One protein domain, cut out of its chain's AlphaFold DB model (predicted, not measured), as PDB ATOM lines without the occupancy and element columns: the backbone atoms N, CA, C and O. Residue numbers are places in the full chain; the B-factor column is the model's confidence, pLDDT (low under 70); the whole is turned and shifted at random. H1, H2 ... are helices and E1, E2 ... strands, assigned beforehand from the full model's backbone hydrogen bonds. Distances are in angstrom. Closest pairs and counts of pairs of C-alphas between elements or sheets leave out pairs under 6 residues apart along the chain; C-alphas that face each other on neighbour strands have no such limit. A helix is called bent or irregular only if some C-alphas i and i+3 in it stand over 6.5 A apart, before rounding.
ATOM      1  N   ILE A   3      10.580 -26.719 -45.511       94.31
ATOM      2  CA  ILE A   3      10.854 -25.282 -45.355       94.31
ATOM      3  C   ILE A   3       9.865 -24.682 -44.354       94.31
ATOM      4  O   ILE A   3       8.656 -24.876 -44.478       94.31
ATOM      5  N   LYS A   4      10.371 -23.878 -43.415       94.50
ATOM      6  CA  LYS A   4       9.587 -23.071 -42.475       94.50
ATOM      7  C   LYS A   4      10.005 -21.607 -42.558       94.50
ATOM      8  O   LYS A   4      11.189 -21.279 -42.548       94.50
ATOM      9  N   TYR A   5       9.021 -20.714 -42.628       94.50
ATOM     10  CA  TYR A   5       9.237 -19.272 -42.516       94.50
ATOM     11  C   TYR A   5       8.995 -18.854 -41.074       94.50
ATOM     12  O   TYR A   5       7.864 -18.940 -40.599       94.50
ATOM     13  N   VAL A   6      10.047 -18.397 -40.407       93.44
ATOM     14  CA  VAL A   6       9.985 -18.008 -38.999       93.44
ATOM     15  C   VAL A   6       9.418 -16.606 -38.886       93.44
ATOM     16  O   VAL A   6       9.804 -15.710 -39.647       93.44
ATOM     17  N   LYS A   7       8.494 -16.424 -37.946       92.75
ATOM     18  CA  LYS A   7       7.877 -15.138 -37.630       92.75
ATOM     19  C   LYS A   7       8.251 -14.715 -36.214       92.75
ATOM     20  O   LYS A   7       8.481 -15.567 -35.366       92.75
ATOM     21  N   ASP A   8       8.313 -13.414 -35.970       88.31
ATOM     22  CA  ASP A   8       8.355 -12.882 -34.611       88.31
ATOM     23  C   ASP A   8       6.953 -12.839 -33.976       88.31
ATOM     24  O   ASP A   8       5.942 -13.169 -34.606       88.31
ATOM     25  N   ASN A   9       6.883 -12.357 -32.734       87.88
ATOM     26  CA  ASN A   9       5.635 -12.205 -31.980       87.88
ATOM     27  C   ASN A   9       4.662 -11.180 -32.595       87.88
ATOM     28  O   ASN A   9       3.511 -11.103 -32.178       87.88
ATOM     29  N   ARG A  10       5.106 -10.380 -33.571       89.44
ATOM     30  CA  ARG A  10       4.279  -9.419 -34.315       89.44
ATOM     31  C   ARG A  10       3.793 -10.006 -35.644       89.44
ATOM     32  O   ARG A  10       3.150  -9.314 -36.427       89.44
ATOM     33  N   GLY A  11       4.113 -11.271 -35.927       87.81
ATOM     34  CA  GLY A  11       3.782 -11.947 -37.176       87.81
ATOM     35  C   GLY A  11       4.679 -11.555 -38.356       87.81
ATOM     36  O   GLY A  11       4.459 -12.045 -39.472       87.81
ATOM     37  N   GLN A  12       5.701 -10.720 -38.142       89.75
ATOM     38  CA  GLN A  12       6.658 -10.335 -39.170       89.75
ATOM     39  C   GLN A  12       7.578 -11.515 -39.461       89.75
ATOM     40  O   GLN A  12       8.116 -12.139 -38.554       89.75
ATOM     41  N   ARG A  13       7.797 -11.831 -40.741       92.62
ATOM     42  CA  ARG A  13       8.764 -12.871 -41.117       92.62
ATOM     43  C   ARG A  13      10.177 -12.384 -40.821       92.62
ATOM     44  O   ARG A  13      10.583 -11.348 -41.336       92.62
ATOM     45  N   ILE A  14      10.922 -13.155 -40.039       93.25
ATOM     46  CA  ILE A  14      12.265 -12.802 -39.564       93.25
ATOM     47  C   ILE A  14      13.344 -13.787 -40.001       93.25
ATOM     48  O   ILE A  14      14.529 -13.531 -39.790       93.25
ATOM     49  N   GLY A  15      12.962 -14.917 -40.591       93.75
ATOM     50  CA  GLY A  15      13.916 -15.952 -40.949       93.75
ATOM     51  C   GLY A  15      13.315 -17.098 -41.741       93.75
ATOM     52  O   GLY A  15      12.114 -17.147 -42.018       93.75
ATOM     53  N   VAL A  16      14.185 -18.021 -42.124       95.12
ATOM     54  CA  VAL A  16      13.845 -19.250 -42.837       95.12
ATOM     55  C   VAL A  16      14.627 -20.383 -42.200       95.12
ATOM     56  O   VAL A  16      15.822 -20.233 -41.972       95.12
ATOM     57  N   VAL A  17      13.972 -21.505 -41.949       93.19
ATOM     58  CA  VAL A  17      14.609 -22.770 -41.579       93.19
ATOM     59  C   VAL A  17      14.284 -23.775 -42.677       93.19
ATOM     60  O   VAL A  17      13.159 -23.798 -43.179       93.19
ATOM     61  N   VAL A  18      15.261 -24.569 -43.093       92.94
ATOM     62  CA  VAL A  18      15.099 -25.607 -44.116       92.94
ATOM     63  C   VAL A  18      15.711 -26.911 -43.632       92.94
ATOM     64  O   VAL A  18      16.739 -26.886 -42.966       92.94
ATOM     65  N   ALA A  19      15.106 -28.031 -44.016       90.69
ATOM     66  CA  ALA A  19      15.692 -29.361 -43.893       90.69
ATOM     67  C   ALA A  19      15.786 -29.981 -45.287       90.69
ATOM     68  O   ALA A  19      14.761 -30.216 -45.936       90.69
ATOM     69  N   ILE A  20      17.006 -30.198 -45.777       89.19
ATOM     70  CA  ILE A  20      17.244 -30.856 -47.067       89.19
ATOM     71  C   ILE A  20      16.887 -32.343 -46.940       89.19
ATOM     72  O   ILE A  20      16.137 -32.848 -47.777       89.19
ATOM     73  N   ASP A  21      17.345 -32.974 -45.858       86.12
ATOM     74  CA  ASP A  21      16.964 -34.303 -45.366       86.12
ATOM     75  C   ASP A  21      16.985 -34.318 -43.823       86.12
ATOM     76  O   ASP A  21      17.001 -33.250 -43.204       86.12
ATOM     77  N   LYS A  22      16.974 -35.512 -43.212       81.06
ATOM     78  CA  LYS A  22      16.964 -35.700 -41.755       81.06
ATOM     79  C   LYS A  22      18.175 -35.095 -41.025       81.06
ATOM     80  O   LYS A  22      18.018 -34.630 -39.907       81.06
ATOM     81  N   ASP A  23      19.348 -35.061 -41.659       79.00
ATOM     82  CA  ASP A  23      20.605 -34.648 -41.016       79.00
ATOM     83  C   ASP A  23      21.046 -33.245 -41.470       79.00
ATOM     84  O   ASP A  23      21.899 -32.602 -40.857       79.00
ATOM     85  N   ARG A  24      20.475 -32.737 -42.567       85.38
ATOM     86  CA  ARG A  24      20.880 -31.473 -43.194       85.38
ATOM     87  C   ARG A  24      19.862 -30.373 -42.954       85.38
ATOM     88  O   ARG A  24      19.000 -30.108 -43.799       85.38
ATOM     89  N   ILE A  25      20.012 -29.677 -41.830       86.06
ATOM     90  CA  ILE A  25      19.144 -28.566 -41.426       86.06
ATOM     91  C   ILE A  25      19.931 -27.257 -41.433       86.06
ATOM     92  O   ILE A  25      21.043 -27.157 -40.920       86.06
ATOM     93  N   GLY A  26      19.342 -26.221 -42.020       88.88
ATOM     94  CA  GLY A  26      19.959 -24.910 -42.155       88.88
ATOM     95  C   GLY A  26      18.972 -23.787 -41.905       88.88
ATOM     96  O   GLY A  26      17.757 -23.961 -41.958       88.88
ATOM     97  N   TRP A  27      19.500 -22.602 -41.620       91.31
ATOM     98  CA  TRP A  27      18.689 -21.467 -41.197       91.31
ATOM     99  C   TRP A  27      19.217 -20.143 -41.738       91.31
ATOM    100  O   TRP A  27      20.398 -19.984 -42.047       91.31
ATOM    101  N   SER A  28      18.346 -19.149 -41.807       93.00
ATOM    102  CA  SER A  28      18.654 -17.764 -42.142       93.00
ATOM    103  C   SER A  28      17.825 -16.840 -41.259       93.00
ATOM    104  O   SER A  28      16.657 -17.118 -40.999       93.00
ATOM    105  N   LYS A  29      18.425 -15.738 -40.801       92.31
ATOM    106  CA  LYS A  29      17.758 -14.691 -40.020       92.31
ATOM    107  C   LYS A  29      18.000 -13.347 -40.692       92.31
ATOM    108  O   LYS A  29      19.140 -13.035 -41.032       92.31
ATOM    109  N   CYS A  30      16.953 -12.551 -40.843       90.50
ATOM    110  CA  CYS A  30      17.064 -11.165 -41.273       90.50
ATOM    111  C   CYS A  30      17.815 -10.348 -40.224       90.50
ATOM    112  O   CYS A  30      17.529 -10.440 -39.026       90.50
ATOM    113  N   ASN A  31      18.754  -9.518 -40.670       85.69
ATOM    114  CA  ASN A  31      19.440  -8.589 -39.793       85.69
ATOM    115  C   ASN A  31      18.747  -7.221 -39.810       85.69
ATOM    116  O   ASN A  31      19.221  -6.271 -40.432       85.69
ATOM    117  N   PHE A  32      17.599  -7.122 -39.135       84.00
ATOM    118  CA  PHE A  32      16.812  -5.885 -39.112       84.00
ATOM    119  C   PHE A  32      17.578  -4.693 -38.532       84.00
ATOM    120  O   PHE A  32      17.346  -3.570 -38.970       84.00
ATOM    121  N   SER A  33      18.535  -4.912 -37.618       82.38
ATOM    122  CA  SER A  33      19.380  -3.824 -37.105       82.38
ATOM    123  C   SER A  33      20.336  -3.259 -38.160       82.38
ATOM    124  O   SER A  33      20.812  -2.139 -38.009       82.38
ATOM    125  N   LYS A  34      20.581  -3.995 -39.250       85.69
ATOM    126  CA  LYS A  34      21.303  -3.523 -40.442       85.69
ATOM    127  C   LYS A  34      20.371  -3.078 -41.577       85.69
ATOM    128  O   LYS A  34      20.841  -2.844 -42.685       85.69
ATOM    129  N   GLY A  35      19.064  -2.988 -41.328       85.44
ATOM    130  CA  GLY A  35      18.073  -2.598 -42.333       85.44
ATOM    131  C   GLY A  35      17.700  -3.696 -43.336       85.44
ATOM    132  O   GLY A  35      17.034  -3.398 -44.328       85.44
ATOM    133  N   ASP A  36      18.085  -4.960 -43.101       84.75
ATOM    134  CA  ASP A  36      17.639  -6.063 -43.960       84.75
ATOM    135  C   ASP A  36      16.109  -6.194 -43.906       84.75
ATOM    136  O   ASP A  36      15.499  -6.220 -42.836       84.75
ATOM    137  N   LYS A  37      15.490  -6.361 -45.076       88.12
ATOM    138  CA  LYS A  37      14.085  -6.763 -45.204       88.12
ATOM    139  C   LYS A  37      13.993  -8.271 -45.409       88.12
ATOM    140  O   LYS A  37      14.922  -8.903 -45.916       88.12
ATOM    141  N   PHE A  38      12.855  -8.854 -45.038       91.00
ATOM    142  CA  PHE A  38      12.608 -10.260 -45.326       91.00
ATOM    143  C   PHE A  38      12.475 -10.492 -46.830       91.00
ATOM    144  O   PHE A  38      11.559  -9.979 -47.470       91.00
ATOM    145  N   ASP A  39      13.363 -11.325 -47.365       92.75
ATOM    146  CA  ASP A  39      13.324 -11.805 -48.738       92.75
ATOM    147  C   ASP A  39      13.258 -13.335 -48.728       92.75
ATOM    148  O   ASP A  39      14.157 -14.024 -48.233       92.75
ATOM    149  N   LYS A  40      12.174 -13.866 -49.299       91.88
ATOM    150  CA  LYS A  40      11.892 -15.303 -49.349       91.88
ATOM    151  C   LYS A  40      12.969 -16.077 -50.121       91.88
ATOM    152  O   LYS A  40      13.365 -17.153 -49.677       91.88
ATOM    153  N   LYS A  41      13.428 -15.553 -51.264       92.81
ATOM    154  CA  LYS A  41      14.408 -16.215 -52.140       92.81
ATOM    155  C   LYS A  41      15.796 -16.180 -51.503       92.81
ATOM    156  O   LYS A  41      16.428 -17.226 -51.370       92.81
ATOM    157  N   ARG A  42      16.233 -15.006 -51.037       92.81
ATOM    158  CA  ARG A  42      17.535 -14.826 -50.371       92.81
ATOM    159  C   ARG A  42      17.610 -15.617 -49.065       92.81
ATOM    160  O   ARG A  42      18.603 -16.295 -48.816       92.81
ATOM    161  N   GLY A  43      16.555 -15.567 -48.249       93.12
ATOM    162  CA  GLY A  43      16.473 -16.295 -46.982       93.12
ATOM    163  C   GLY A  43      16.583 -17.806 -47.173       93.12
ATOM    164  O   GLY A  43      17.401 -18.443 -46.511       93.12
ATOM    165  N   ARG A  44      15.824 -18.358 -48.129       94.19
ATOM    166  CA  ARG A  44      15.885 -19.776 -48.503       94.19
ATOM    167  C   ARG A  44      17.274 -20.176 -48.999       94.19
ATOM    168  O   ARG A  44      17.833 -21.129 -48.480       94.19
ATOM    169  N   TYR A  45      17.850 -19.414 -49.927       93.12
ATOM    170  CA  TYR A  45      19.181 -19.691 -50.473       93.12
ATOM    171  C   TYR A  45      20.267 -19.761 -49.388       93.12
ATOM    172  O   TYR A  45      21.092 -20.673 -49.379       93.12
ATOM    173  N   ILE A  46      20.257 -18.815 -48.441       91.38
ATOM    174  CA  ILE A  46      21.203 -18.807 -47.315       91.38
ATOM    175  C   ILE A  46      20.987 -20.028 -46.413       91.38
ATOM    176  O   ILE A  46      21.960 -20.658 -46.001       91.38
ATOM    177  N   ALA A  47      19.729 -20.356 -46.108       91.31
ATOM    178  CA  ALA A  47      19.391 -21.494 -45.263       91.31
ATOM    179  C   ALA A  47      19.815 -22.823 -45.915       91.31
ATOM    180  O   ALA A  47      20.470 -23.628 -45.263       91.31
ATOM    181  N   GLU A  48      19.549 -23.016 -47.210       90.94
ATOM    182  CA  GLU A  48      19.976 -24.201 -47.975       90.94
ATOM    183  C   GLU A  48      21.505 -24.323 -48.017       90.94
ATOM    184  O   GLU A  48      22.053 -25.388 -47.736       90.94
ATOM    185  N   LYS A  49      22.222 -23.220 -48.275       88.44
ATOM    186  CA  LYS A  49      23.695 -23.211 -48.236       88.44
ATOM    187  C   LYS A  49      24.265 -23.605 -46.876       88.44
ATOM    188  O   LYS A  49      25.343 -24.190 -46.820       88.44
ATOM    189  N   ARG A  50      23.577 -23.257 -45.787       86.56
ATOM    190  CA  ARG A  50      23.985 -23.626 -44.425       86.56
ATOM    191  C   ARG A  50      23.651 -25.078 -44.097       86.56
ATOM    192  O   ARG A  50      24.466 -25.719 -43.454       86.56
ATOM    193  N   ALA A  51      22.530 -25.594 -44.597       84.25
ATOM    194  CA  ALA A  51      22.163 -27.005 -44.468       84.25
ATOM    195  C   ALA A  51      23.147 -27.944 -45.193       84.25
ATOM    196  O   ALA A  51      23.349 -29.075 -44.773       84.25
ATOM    197  N   GLY A  52      23.769 -27.485 -46.286       65.75
ATOM    198  CA  GLY A  52      24.724 -28.275 -47.072       65.75
ATOM    199  C   GLY A  52      26.105 -28.491 -46.435       65.75
ATOM    200  O   GLY A  52      26.911 -29.219 -47.009       65.75
ATOM    201  N   LYS A  53      26.411 -27.871 -45.285       58.75
ATOM    202  CA  LYS A  53      27.646 -28.136 -44.529       58.75
ATOM    203  C   LYS A  53      27.342 -29.175 -43.447       58.75
ATOM    204  O   LYS A  53      26.595 -28.867 -42.525       58.75
ATOM    205  N   TYR A  54      27.892 -30.382 -43.600       50.41
ATOM    206  CA  TYR A  54      27.713 -31.514 -42.682       50.41
ATOM    207  C   TYR A  54      27.994 -31.136 -41.222       50.41
ATOM    208  O   TYR A  54      28.915 -30.366 -40.941       50.41
ATOM    209  N   ILE A  55      27.190 -31.698 -40.321       51.72
ATOM    210  CA  ILE A  55      27.304 -31.569 -38.871       51.72
ATOM    211  C   ILE A  55      27.837 -32.913 -38.363       51.72
ATOM    212  O   ILE A  55      27.140 -33.916 -38.451       51.72
ATOM    213  N   TYR A  56      29.084 -32.937 -37.906       41.34
ATOM    214  CA  TYR A  56      29.629 -34.003 -37.069       41.34
ATOM    215  C   TYR A  56      30.364 -33.299 -35.949       41.34
ATOM    216  O   TYR A  56      31.398 -32.682 -36.195       41.34
ATOM    217  N   ASP A  57      29.778 -33.326 -34.768       41.75
ATOM    218  CA  ASP A  57      30.457 -32.982 -33.533       41.75
ATOM    219  C   ASP A  57      29.747 -33.802 -32.432       41.75
ATOM    220  O   ASP A  57      28.552 -34.103 -32.548       41.75
ATOM    221  N   ASP A  58      30.505 -34.313 -31.468       43.56
ATOM    222  CA  ASP A  58      30.222 -35.590 -30.773       43.56
ATOM    223  C   ASP A  58      29.277 -35.502 -29.554       43.56
ATOM    224  O   ASP A  58      28.896 -36.513 -28.975       43.56
ATOM    225  N   ASP A  59      28.801 -34.313 -29.204       44.91
ATOM    226  CA  ASP A  59      27.897 -34.049 -28.078       44.91
ATOM    227  C   ASP A  59      26.604 -33.348 -28.538       44.91
ATOM    228  O   ASP A  59      26.476 -32.126 -28.492       44.91
ATOM    229  N   PHE A  60      25.605 -34.112 -28.997       48.59
ATOM    230  CA  PHE A  60      24.264 -33.574 -29.303       48.59
ATOM    231  C   PHE A  60      24.274 -32.396 -30.306       48.59
ATOM    232  O   PHE A  60      23.530 -31.418 -30.178       48.59
ATOM    233  N   TYR A  61      25.138 -32.453 -31.322       45.03
ATOM    234  CA  TYR A  61      25.353 -31.307 -32.193       45.03
ATOM    235  C   TYR A  61      24.363 -31.264 -33.333       45.03
ATOM    236  O   TYR A  61      24.448 -31.991 -34.319       45.03
ATOM    237  N   PHE A  62      23.490 -30.280 -33.239       49.47
ATOM    238  CA  PHE A  62      22.958 -29.658 -34.419       49.47
ATOM    239  C   PHE A  62      23.592 -28.269 -34.569       49.47
ATOM    240  O   PHE A  62      23.791 -27.539 -33.599       49.47
ATOM    241  N   PHE A  63      23.808 -27.889 -35.826       47.75
ATOM    242  CA  PHE A  63      24.087 -26.544 -36.332       47.75
ATOM    243  C   PHE A  63      25.561 -26.128 -36.430       47.75
ATOM    244  O   PHE A  63      26.313 -26.069 -35.472       47.75
ATOM    245  N   THR A  64      25.909 -25.781 -37.673       47.50
ATOM    246  CA  THR A  64      27.133 -25.158 -38.201       47.50
ATOM    247  C   THR A  64      27.922 -24.266 -37.225       47.50
ATOM    248  O   THR A  64      27.315 -23.651 -36.357       47.50
ATOM    249  N   ASN A  65      29.206 -23.996 -37.527       45.91
ATOM    250  CA  ASN A  65      30.098 -22.938 -36.974       45.91
ATOM    251  C   ASN A  65      29.520 -21.496 -36.859       45.91
ATOM    252  O   ASN A  65      30.243 -20.519 -36.653       45.91
ATOM    253  N   HIS A  66      28.225 -21.297 -37.067       58.19
ATOM    254  CA  HIS A  66      27.498 -20.069 -36.823       58.19
ATOM    255  C   HIS A  66      26.565 -20.269 -35.639       58.19
ATOM    256  O   HIS A  66      25.552 -20.958 -35.757       58.19
ATOM    257  N   LYS A  67      26.889 -19.595 -34.529       72.31
ATOM    258  CA  LYS A  67      26.034 -19.499 -33.346       72.31
ATOM    259  C   LYS A  67      24.614 -19.150 -33.781       72.31
ATOM    260  O   LYS A  67      24.366 -18.072 -34.333       72.31
ATOM    261  N   ILE A  68      23.702 -20.093 -33.586       78.00
ATOM    262  CA  ILE A  68      22.312 -19.914 -33.970       78.00
ATOM    263  C   ILE A  68      21.728 -18.785 -33.118       78.00
ATOM    264  O   ILE A  68      21.985 -18.704 -31.915       78.00
ATOM    265  N   PRO A  69      20.933 -17.885 -33.705       83.25
ATOM    266  CA  PRO A  69      20.186 -16.920 -32.926       83.25
ATOM    267  C   PRO A  69      19.170 -17.637 -32.030       83.25
ATOM    268  O   PRO A  69      18.327 -18.360 -32.552       83.25
ATOM    269  N   ASN A  70      19.163 -17.342 -30.724       84.38
ATOM    270  CA  ASN A  70      18.226 -17.933 -29.750       84.38
ATOM    271  C   ASN A  70      16.760 -17.920 -30.220       84.38
ATOM    272  O   ASN A  70      16.029 -18.878 -30.005       84.38
ATOM    273  N   ILE A  71      16.339 -16.854 -30.916       86.38
ATOM    274  CA  ILE A  71      14.972 -16.711 -31.447       86.38
ATOM    275  C   ILE A  71      14.585 -17.790 -32.472       86.38
ATOM    276  O   ILE A  71      13.407 -17.964 -32.737       86.38
ATOM    277  N   LEU A  72      15.556 -18.476 -33.078       86.25
ATOM    278  CA  LEU A  72      15.314 -19.535 -34.056       86.25
ATOM    279  C   LEU A  72      15.422 -20.940 -33.453       86.25
ATOM    280  O   LEU A  72      15.069 -21.887 -34.143       86.25
ATOM    281  N   HIS A  73      15.906 -21.103 -32.211       84.75
ATOM    282  CA  HIS A  73      16.155 -22.430 -31.626       84.75
ATOM    283  C   HIS A  73      14.903 -23.313 -31.633       84.75
ATOM    284  O   HIS A  73      14.970 -24.447 -32.093       84.75
ATOM    285  N   GLY A  74      13.760 -22.787 -31.183       86.81
ATOM    286  CA  GLY A  74      12.511 -23.554 -31.141       86.81
ATOM    287  C   GLY A  74      12.051 -24.010 -32.527       86.81
ATOM    288  O   GLY A  74      11.774 -25.187 -32.730       86.81
ATOM    289  N   ASP A  75      12.046 -23.104 -33.510       90.62
ATOM    290  CA  ASP A  75      11.675 -23.424 -34.898       90.62
ATOM    291  C   ASP A  75      12.594 -24.451 -35.549       90.62
ATOM    292  O   ASP A  75      12.190 -25.197 -36.441       90.62
ATOM    293  N   ILE A  76      13.852 -24.431 -35.137       86.56
ATOM    294  CA  ILE A  76      14.881 -25.313 -35.630       86.56
ATOM    295  C   ILE A  76      14.725 -26.717 -35.031       86.56
ATOM    296  O   ILE A  76      14.740 -27.676 -35.794       86.56
ATOM    297  N   LEU A  77      14.510 -26.841 -33.719       86.06
ATOM    298  CA  LEU A  77      14.230 -28.128 -33.071       86.06
ATOM    299  C   LEU A  77      12.939 -28.756 -33.608       86.06
ATOM    300  O   LEU A  77      12.916 -29.941 -33.919       86.06
ATOM    301  N   GLU A  78      11.892 -27.954 -33.818       89.62
ATOM    302  CA  GLU A  78      10.676 -28.425 -34.491       89.62
ATOM    303  C   GLU A  78      10.982 -28.922 -35.913       89.62
ATOM    304  O   GLU A  78      10.419 -29.916 -36.363       89.62
ATOM    305  N   MET A  79      11.873 -28.247 -36.649       89.94
ATOM    306  CA  MET A  79      12.260 -28.703 -37.983       89.94
ATOM    307  C   MET A  79      13.026 -30.030 -37.942       89.94
ATOM    308  O   MET A  79      12.824 -30.832 -38.849       89.94
ATOM    309  N   VAL A  80      13.868 -30.263 -36.929       85.25
ATOM    310  CA  VAL A  80      14.558 -31.550 -36.720       85.25
ATOM    311  C   VAL A  80      13.536 -32.669 -36.587       85.25
ATOM    312  O   VAL A  80      13.518 -33.566 -37.424       85.25
ATOM    313  N   ASP A  81      12.622 -32.554 -35.623       86.94
ATOM    314  CA  ASP A  81      11.584 -33.561 -35.377       86.94
ATOM    315  C   ASP A  81      10.728 -33.806 -36.632       86.94
ATOM    316  O   ASP A  81      10.473 -34.939 -37.045       86.94
ATOM    317  N   ARG A  82      10.344 -32.736 -37.332       88.12
ATOM    318  CA  ARG A  82       9.605 -32.859 -38.594       88.12
ATOM    319  C   ARG A  82      10.416 -33.538 -39.691       88.12
ATOM    320  O   ARG A  82       9.832 -34.267 -40.488       88.12
ATOM    321  N   ALA A  83      11.716 -33.270 -39.782       86.81
ATOM    322  CA  ALA A  83      12.589 -33.874 -40.779       86.81
ATOM    323  C   ALA A  83      12.802 -35.361 -40.489       86.81
ATOM    324  O   ALA A  83      12.674 -36.165 -41.408       86.81
ATOM    325  N   GLU A  84      13.042 -35.736 -39.233       85.00
ATOM    326  CA  GLU A  84      13.107 -37.137 -38.817       85.00
ATOM    327  C   GLU A  84      11.818 -37.863 -39.203       85.00
ATOM    328  O   GLU A  84      11.857 -38.801 -39.994       85.00
ATOM    329  N   ASN A  85      10.663 -37.352 -38.776       87.38
ATOM    330  CA  ASN A  85       9.370 -37.962 -39.076       87.38
ATOM    331  C   ASN A  85       9.060 -38.046 -40.580       87.38
ATOM    332  O   ASN A  85       8.473 -39.027 -41.033       87.38
ATOM    333  N   TYR A  86       9.421 -37.020 -41.356       86.75
ATOM    334  CA  TYR A  86       9.140 -36.970 -42.791       86.75
ATOM    335  C   TYR A  86      10.059 -37.904 -43.588       86.75
ATOM    336  O   TYR A  86       9.576 -38.652 -44.427       86.75
ATOM    337  N   PHE A  87      11.369 -37.887 -43.324       82.88
ATOM    338  CA  PHE A  87      12.352 -38.622 -44.128       82.88
ATOM    339  C   PHE A  87      12.652 -40.041 -43.615       82.88
ATOM    340  O   PHE A  87      13.215 -40.832 -44.367       82.88
ATOM    341  N   TRP A  88      12.320 -40.391 -42.363       74.06
ATOM    342  CA  TRP A  88      12.390 -41.788 -41.897       74.06
ATOM    343  C   TRP A  88      11.170 -42.615 -42.287       74.06
ATOM    344  O   TRP A  88      11.322 -43.814 -42.509       74.06
ATOM    345  N   LYS A  89       9.979 -42.012 -42.399       63.09
ATOM    346  CA  LYS A  89       8.780 -42.752 -42.824       63.09
ATOM    347  C   LYS A  89       8.917 -43.359 -44.221       63.09
ATOM    348  O   LYS A  89       8.399 -44.445 -44.438       63.09
ATOM    349  N   ASP A  90       9.700 -42.739 -45.102       53.09
ATOM    350  CA  ASP A  90       9.992 -43.249 -46.451       53.09
ATOM    351  C   ASP A  90      10.886 -44.518 -46.473       53.09
ATOM    352  O   ASP A  90      11.213 -45.012 -47.548       53.09
ATOM    353  N   LYS A  91      11.323 -45.055 -45.321       51.03
ATOM    354  CA  LYS A  91      12.144 -46.285 -45.239       51.03
ATOM    355  C   LYS A  91      11.406 -47.523 -44.714       51.03
ATOM    356  O   LYS A  91      12.058 -48.543 -44.503       51.03
TER     357      LYS A  91
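AT A GLANCE: This is residues 3 to 91 of the 93 residues of an uncharacterized protein of viral metagenome (UniProt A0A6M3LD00). The model is a small three-layer slab: a sheet of three strands, E1, E2 and E3, lies between two helices, with H1 covering one face and H2 covering the other. The strands fold back and forth as two hairpins, and a long loop, residues 52 to 69, joins one helix layer to the other. The printed part has 89 residues, with the named elements in the order E1 E2 E3 H1 H2; the sheet's order is E1 - E2 - E3, all antiparallel, and the class is mixed, helices and strands. The whole is compact, with a radius of gyration of the C-alphas of 13.1 A, yet elongated in outline, spanning 42 by 25 by 22 A.

HOW THE PARTS SIT: Start at E2, residues 13 to 19, the inner strand of the sheet. Beside it find the edge strand E1, residues 3 to 7, antiparallel at 156 degrees, with N 4 and O 17 within hydrogen-bond range at 2.8 A. Its other neighbour is the edge strand E3, residues 25 to 29, antiparallel at 167 degrees, with N 18 and O 26 at 2.8 A. Together the three make a meander, each strand the antiparallel neighbour of the one before. Look next to H1, residues 40 to 51, on the sheet at a height of 6.6 A, over E2 and E3. It runs slantwise to the strands, at 42 degrees to E3 on the local plane. It touches E3, the closest C-alphas being those of Gly 26 and Ala 51, 3.8 A apart. On the opposite face is H2, residues 70 to 89, at a height of 7.4 A over the sheet. It lies over E2 and runs along the strands, but only just, at 29 degrees to E2 on the local plane. Its closest C-alphas to E2 are those of Ala 19 and Ala 83, 6.3 A apart, and the two touch. H1 and H2 are apart. In H1 every O i to N i+4 pair is within hydrogen-bond range; in H2, 13 of 16 are.

IN THESE COORDINATES: Find C-alpha 3 at (10.854, -25.282, -45.355), where E1 begins its 13.1 A. E2 runs 18.1 A from Arg 13 to Ala 19, and E3 14.0 A from Ile 25 to Lys 29. H1 begins at C-alpha 40, (11.892, -15.303, -49.349), and measures 16.3 A. H2, 29.6 A long, ends at C-alpha 89, (8.780, -42.752, -42.824); it is irregular, with C-alphas 71 and 74 7.3 A apart.

THE WHOLE: The two C-alphas farthest apart are those of Gly 35 and Lys 91, at 44.2 A. The printed part has no cut. The link from H1 to H2 is long, 18 residues. Expect low confidence, pLDDT under 70, in residues 52 to 66 and 89 to 91; the mean of the printed part is 80.6.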